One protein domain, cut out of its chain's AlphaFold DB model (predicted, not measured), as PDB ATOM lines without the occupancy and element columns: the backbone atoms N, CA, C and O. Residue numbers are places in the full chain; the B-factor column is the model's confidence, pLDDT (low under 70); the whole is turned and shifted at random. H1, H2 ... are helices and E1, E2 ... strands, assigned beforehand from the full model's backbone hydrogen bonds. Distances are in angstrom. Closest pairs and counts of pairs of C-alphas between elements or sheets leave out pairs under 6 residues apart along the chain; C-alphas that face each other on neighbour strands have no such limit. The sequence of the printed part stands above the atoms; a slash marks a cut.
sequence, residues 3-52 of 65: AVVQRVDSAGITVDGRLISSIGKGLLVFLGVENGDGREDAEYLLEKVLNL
ATOM      1  N   ALA A   3     268.580 216.115 283.758       97.88
ATOM      2  CA  ALA A   3     269.009 216.535 282.429       97.88
ATOM      3  C   ALA A   3     269.509 217.985 282.428       97.88
ATOM      4  O   ALA A   3     268.890 218.857 283.040       97.88
ATOM      5  N   VAL A   4     270.595 218.247 281.696       97.94
ATOM      6  CA  VAL A   4     271.000 219.598 281.282       97.94
ATOM      7  C   VAL A   4     270.632 219.756 279.813       97.94
ATOM      8  O   VAL A   4     271.131 219.023 278.962       97.94
ATOM      9  N   VAL A   5     269.740 220.702 279.523       97.81
ATOM     10  CA  VAL A   5     269.211 220.941 278.176       97.81
ATOM     11  C   VAL A   5     269.837 222.206 277.607       97.81
ATOM     12  O   VAL A   5     269.743 223.275 278.209       97.81
ATOM     13  N   GLN A   6     270.449 222.096 276.433       97.56
ATOM     14  CA  GLN A   6     271.033 223.216 275.705       97.56
ATOM     15  C   GLN A   6     270.289 223.429 274.392       97.56
ATOM     16  O   GLN A   6     270.136 222.505 273.595       97.56
ATOM     17  N   ARG A   7     269.857 224.668 274.142       97.38
ATOM     18  CA  ARG A   7     269.410 225.087 272.811       97.38
ATOM     19  C   ARG A   7     270.639 225.302 271.941       97.38
ATOM     20  O   ARG A   7     271.512 226.079 272.317       97.38
ATOM     21  N   VAL A   8     270.689 224.635 270.797       97.25
ATOM     22  CA  VAL A   8     271.852 224.651 269.907       97.25
ATOM     23  C   VAL A   8     271.440 224.974 268.476       97.25
ATOM     24  O   VAL A   8     270.351 224.598 268.040       97.25
ATOM     25  N   ASP A   9     272.326 225.641 267.737       97.31
ATOM     26  CA  ASP A   9     272.203 225.767 266.279       97.31
ATOM     27  C   ASP A   9     272.694 224.502 265.562       97.31
ATOM     28  O   ASP A   9     272.214 224.168 264.482       97.31
ATOM     29  N   SER A  10     273.630 223.775 266.179       97.94
ATOM     30  CA  SER A  10     274.049 222.429 265.787       97.94
ATOM     31  C   SER A  10     274.762 221.729 266.946       97.94
ATOM     32  O   SER A  10     275.290 222.383 267.846       97.94
ATOM     33  N   ALA A  11     274.785 220.398 266.925       98.19
ATOM     34  CA  ALA A  11     275.606 219.584 267.821       98.19
ATOM     35  C   ALA A  11     276.000 218.274 267.129       98.19
ATOM     36  O   ALA A  11     275.321 217.823 266.207       98.19
ATOM     37  N   GLY A  12     277.084 217.642 267.575       97.62
ATOM     38  CA  GLY A  12     277.542 216.376 267.015       97.62
ATOM     39  C   GLY A  12     278.371 215.557 267.992       97.62
ATOM     40  O   GLY A  12     278.908 216.080 268.966       97.62
ATOM     41  N   ILE A  13     278.455 214.260 267.716       97.38
ATOM     42  CA  ILE A  13     279.215 213.283 268.493       97.38
ATOM     43  C   ILE A  13     280.310 212.723 267.594       97.38
ATOM     44  O   ILE A  13     280.033 212.189 266.519       97.38
ATOM     45  N   THR A  14     281.550 212.831 268.057       97.94
ATOM     46  CA  THR A  14     282.735 212.299 267.381       97.94
ATOM     47  C   THR A  14     283.402 211.269 268.282       97.94
ATOM     48  O   THR A  14     283.604 211.536 269.464       97.94
ATOM     49  N   VAL A  15     283.760 210.114 267.723       98.06
ATOM     50  CA  VAL A  15     284.531 209.062 268.402       98.06
ATOM     51  C   VAL A  15     285.748 208.763 267.536       98.06
ATOM     52  O   VAL A  15     285.612 208.603 266.325       98.06
ATOM     53  N   ASP A  16     286.941 208.768 268.129       97.31
ATOM     54  CA  ASP A  16     288.216 208.560 267.424       97.31
ATOM     55  C   ASP A  16     288.385 209.447 266.173       97.31
ATOM     56  O   ASP A  16     288.855 209.018 265.119       97.31
ATOM     57  N   GLY A  17     287.939 210.704 266.267       96.19
ATOM     58  CA  GLY A  17     288.010 211.676 265.172       96.19
ATOM     59  C   GLY A  17     286.993 211.465 264.043       96.19
ATOM     60  O   GLY A  17     287.008 212.219 263.073       96.19
ATOM     61  N   ARG A  18     286.090 210.481 264.148       97.62
ATOM     62  CA  ARG A  18     285.027 210.224 263.164       97.62
ATOM     63  C   ARG A  18     283.677 210.708 263.673       97.62
ATOM     64  O   ARG A  18     283.270 210.364 264.782       97.62
ATOM     65  N   LEU A  19     282.974 211.483 262.848       97.19
ATOM     66  CA  LEU A  19     281.607 211.908 263.138       97.19
ATOM     67  C   LEU A  19     280.680 210.689 263.120       97.19
ATOM     68  O   LEU A  19     280.588 209.991 262.112       97.19
ATOM     69  N   ILE A  20     279.992 210.453 264.233       98.06
ATOM     70  CA  ILE A  20     279.052 209.338 264.398       98.06
ATOM     71  C   ILE A  20     277.617 209.812 264.176       98.06
ATOM     72  O   ILE A  20     276.818 209.121 263.552       98.06
ATOM     73  N   SER A  21     277.284 210.994 264.698       97.62
ATOM     74  CA  SER A  21     275.949 211.581 264.595       97.62
ATOM     75  C   SER A  21     276.009 213.094 264.758       97.62
ATOM     76  O   SER A  21     276.900 213.621 265.428       97.62
ATOM     77  N   SER A  22     275.048 213.792 264.164       98.00
ATOM     78  CA  SER A  22     274.889 215.238 264.279       98.00
ATOM     79  C   SER A  22     273.430 215.648 264.178       98.00
ATOM     80  O   SER A  22     272.637 214.995 263.500       98.00
ATOM     81  N   ILE A  23     273.111 216.782 264.788       98.25
ATOM     82  CA  ILE A  23     271.833 217.476 264.665       98.25
ATOM     83  C   ILE A  23     272.062 218.909 264.170       98.25
ATOM     84  O   ILE A  23     273.110 219.507 264.426       98.25
ATOM     85  N   GLY A  24     271.064 219.460 263.477       97.38
ATOM     86  CA  GLY A  24     270.974 220.896 263.200       97.38
ATOM     87  C   GLY A  24     270.378 221.660 264.385       97.38
ATOM     88  O   GLY A  24     270.542 221.263 265.540       97.38
ATOM     89  N   LYS A  25     269.639 222.736 264.095       96.75
ATOM     90  CA  LYS A  25     268.975 223.549 265.120       96.75
ATOM     91  C   LYS A  25     268.038 222.682 265.962       96.75
ATOM     92  O   LYS A  25     267.142 222.034 265.425       96.75
ATOM     93  N   GLY A  26     268.231 222.680 267.276       96.12
ATOM     94  CA  GLY A  26     267.515 221.762 268.154       96.12
ATOM     95  C   GLY A  26     267.954 221.841 269.610       96.12
ATOM     96  O   GLY A  26     268.409 222.885 270.085       96.12
ATOM     97  N   LEU A  27     267.763 220.734 270.324       97.38
ATOM     98  CA  LEU A  27     268.164 220.579 271.719       97.38
ATOM     99  C   LEU A  27     269.244 219.504 271.833       97.38
ATOM    100  O   LEU A  27     269.062 218.391 271.344       97.38
ATOM    101  N   LEU A  28     270.336 219.826 272.524       97.62
ATOM    102  CA  LEU A  28     271.288 218.849 273.044       97.62
ATOM    103  C   LEU A  28     270.939 218.572 274.508       97.62
ATOM    104  O   LEU A  28     270.777 219.505 275.296       97.62
ATOM    105  N   VAL A  29     270.813 217.297 274.871       97.69
ATOM    106  CA  VAL A  29     270.418 216.877 276.220       97.69
ATOM    107  C   VAL A  29     271.515 216.011 276.821       97.69
ATOM    108  O   VAL A  29     271.746 214.893 276.367       97.69
ATOM    109  N   PHE A  30     272.166 216.512 277.870       98.00
ATOM    110  CA  PHE A  30     273.040 215.697 278.709       98.00
ATOM    111  C   PHE A  30     272.205 215.031 279.794       98.00
ATOM    112  O   PHE A  30     271.667 215.715 280.668       98.00
ATOM    113  N   LEU A  31     272.086 213.707 279.720       97.69
ATOM    114  CA  LEU A  31     271.272 212.912 280.632       97.69
ATOM    115  C   LEU A  31     272.141 212.274 281.718       97.69
ATOM    116  O   LEU A  31     273.105 211.574 281.415       97.69
ATOM    117  N   GLY A  32     271.776 212.498 282.978       98.00
ATOM    118  CA  GLY A  32     272.329 211.810 284.139       98.00
ATOM    119  C   GLY A  32     271.289 210.869 284.740       98.00
ATOM    120  O   GLY A  32     270.184 211.303 285.081       98.00
ATOM    121  N   VAL A  33     271.656 209.597 284.873       97.94
ATOM    122  CA  VAL A  33     270.831 208.540 285.474       97.94
ATOM    123  C   VAL A  33     271.516 208.057 286.750       97.94
ATOM    124  O   VAL A  33     272.725 207.823 286.743       97.94
ATOM    125  N   GLU A  34     270.759 207.928 287.835       97.56
ATOM    126  CA  GLU A  34     271.232 207.495 289.153       97.56
ATOM    127  C   GLU A  34     270.505 206.220 289.620       97.56
ATOM    128  O   GLU A  34     269.457 205.843 289.094       97.56
ATOM    129  N   ASN A  35     271.071 205.529 290.614       97.12
ATOM    130  CA  ASN A  35     270.413 204.393 291.256       97.12
ATOM    131  C   ASN A  35     269.062 204.810 291.853       97.12
ATOM    132  O   ASN A  35     268.986 205.761 292.627       97.12
ATOM    133  N   GLY A  36     268.017 204.048 291.535       96.75
ATOM    134  CA  GLY A  36     266.644 204.342 291.950       96.75
ATOM    135  C   GLY A  36     265.818 205.068 290.887       96.75
ATOM    136  O   GLY A  36     264.601 205.112 291.033       96.75
ATOM    137  N   ASP A  37     266.438 205.554 289.808       97.81
ATOM    138  CA  ASP A  37     265.703 206.098 288.668       97.81
ATOM    139  C   ASP A  37     264.925 205.001 287.940       97.81
ATOM    140  O   ASP A  37     265.457 203.937 287.608       97.81
ATOM    141  N   GLY A  38     263.654 205.283 287.669       97.94
ATOM    142  CA  GLY A  38     262.736 204.375 287.006       97.94
ATOM    143  C   GLY A  38     262.226 204.898 285.668       97.94
ATOM    144  O   GLY A  38     262.616 205.947 285.154       97.94
ATOM    145  N   ARG A  39     261.289 204.140 285.097       97.81
ATOM    146  CA  ARG A  39     260.597 204.517 283.860       97.81
ATOM    147  C   ARG A  39     259.825 205.832 284.010       97.81
ATOM    148  O   ARG A  39     259.825 206.645 283.094       97.81
ATOM    149  N   GLU A  40     259.213 206.036 285.168       98.19
ATOM    150  CA  GLU A  40     258.410 207.220 285.484       98.19
ATOM    151  C   GLU A  40     259.253 208.505 285.438       98.19
ATOM    152  O   GLU A  40     258.809 209.514 284.890       98.19
ATOM    153  N   ASP A  41     260.507 208.464 285.909       97.94
ATOM    154  CA  ASP A  41     261.441 209.594 285.810       97.94
ATOM    155  C   ASP A  41     261.782 209.943 284.358       97.94
ATOM    156  O   ASP A  41     261.897 211.119 283.998       97.94
ATOM    157  N   ALA A  42     261.953 208.918 283.519       97.62
ATOM    158  CA  ALA A  42     262.244 209.090 282.102       97.62
ATOM    159  C   ALA A  42     261.050 209.706 281.360       97.62
ATOM    160  O   ALA A  42     261.233 210.645 280.586       97.62
ATOM    161  N   GLU A  43     259.835 209.219 281.624       98.19
ATOM    162  CA  GLU A  43     258.594 209.759 281.055       98.19
ATOM    163  C   GLU A  43     258.374 211.212 281.500       98.19
ATOM    164  O   GLU A  43     258.100 212.087 280.675       98.19
ATOM    165  N   TYR A  44     258.611 211.510 282.779       97.56
ATOM    166  CA  TYR A  44     258.551 212.869 283.307       97.56
ATOM    167  C   TYR A  44     259.544 213.822 282.626       97.56
ATOM    168  O   TYR A  44     259.186 214.948 282.263       97.56
ATOM    169  N   LEU A  45     260.801 213.398 282.446       97.62
ATOM    170  CA  LEU A  45     261.803 214.215 281.761       97.62
ATOM    171  C   LEU A  45     261.498 214.377 280.274       97.62
ATOM    172  O   LEU A  45     261.672 215.480 279.757       97.62
ATOM    173  N   LEU A  46     261.024 213.329 279.602       96.62
ATOM    174  CA  LEU A  46     260.621 213.384 278.198       96.62
ATOM    175  C   LEU A  46     259.556 214.463 277.981       96.62
ATOM    176  O   LEU A  46     259.761 215.376 277.178       96.62
ATOM    177  N   GLU A  47     258.466 214.406 278.748       97.44
ATOM    178  CA  GLU A  47     257.379 215.384 278.670       97.44
ATOM    179  C   GLU A  47     257.876 216.805 278.953       97.44
ATOM    180  O   GLU A  47     257.530 217.752 278.240       97.44
ATOM    181  N   LYS A  48     258.750 216.976 279.953       96.31
ATOM    182  CA  LYS A  48     259.346 218.283 280.249       96.31
ATOM    183  C   LYS A  48     260.187 218.821 279.101       96.31
ATOM    184  O   LYS A  48     260.045 219.992 278.758       96.31
ATOM    185  N   VAL A  49     261.066 218.001 278.529       96.81
ATOM    186  CA  VAL A  49     261.990 218.428 277.470       96.81
ATOM    187  C   VAL A  49     261.230 218.783 276.195       96.81
ATOM    188  O   VAL A  49     261.514 219.821 275.600       96.81
ATOM    189  N   LEU A  50     260.237 217.980 275.804       94.44
ATOM    190  CA  LEU A  50     259.435 218.230 274.601       94.44
ATOM    191  C   LEU A  50     258.611 219.519 274.694       94.44
ATOM    192  O   LEU A  50     258.417 220.202 273.691       94.44
ATOM    193  N   ASN A  51     258.160 219.878 275.897       95.56
ATOM    194  CA  ASN A  51     257.314 221.047 276.121       95.56
ATOM    195  C   ASN A  51     258.089 222.316 276.541       95.56
ATOM    196  O   ASN A  51     257.474 223.351 276.827       95.56
ATOM    197  N   LEU A  52     259.428 222.284 276.568       95.06
ATOM    198  CA  LEU A  52     260.253 223.456 276.879       95.06
ATOM    199  C   LEU A  52     260.095 224.548 275.808       95.06
ATOM    200  O   LEU A  52     260.503 224.407 274.657       95.06
TER     201      LEU A  52
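This is residues 3 to 52 of the 65 residues of an uncharacterized protein of Syntrophobacteraceae bacterium CG23_combo_of_CG06-09_8_20_14_all_50_8 (UniProt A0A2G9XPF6). A long two-stranded ribbon bends sharply partway into two limbs, E1 with E4 and E2 with E3, and H1 folds back loosely near the E1 and E4 limb, away from E2 and E3, in a flat zigzag. The loop of residues 34 to 38 and the first two residues of H1, 39 and 40, stick out. The printed part has 50 residues, with four named strands and then one named helix in the order E1 E2 E3 E4 H1; both sheets, E1 - E4 and E2 - E3, are antiparallel, and the class is mixed, helices and strands. The whole is loose, with a radius of gyration of the C-alphas of 13.3 A and spans of 35 by 25 by 13 A.

E1, residues 3 to 8, and E4, residues 26 to 32, are antiparallel neighbours at 160 degrees, with N 6 and O 28 within hydrogen-bond range at 2.8 A. E2, residues 11 to 15, and E3, residues 18 to 23, form a hairpin, antiparallel at 160 degrees, with N 13 and O 21 within range at 2.8 A. E1 and E2 meet only through their link, as do E3 and E4. The closest C-alphas of E2 and E4 are those of Ala 11 and Leu 28, 6.8 A apart. H1, residues 39 to 50, and E4 are near each other, with 5 pairs of C-alphas within 10 A. The closest C-alphas of E1 and H1 are those of Ala 3 and Leu 45, 7.6 A apart. H1 is apart from E2 and E3. Every O i to N i+4 pair in H1 is within hydrogen-bond range.

E1 begins at C-alpha 3 (269.009, 216.535, 282.429) and is 15.2 A long. E4, the longest strand by residues, measures 19.4 A, E2 13.8 A and E3 15.1 A. H1 is 16.6 A long and ends at C-alpha 50 (259.435, 218.230, 274.601).

The C-alphas farthest apart, those of Gly 17 and Glu 40, are 36.2 A apart. The printed part has no cut; the links between strands that follow each other are tight, and that from E4 to H1 is short. Mean pLDDT of the printed part is 97.4, and no printed residue is under 70.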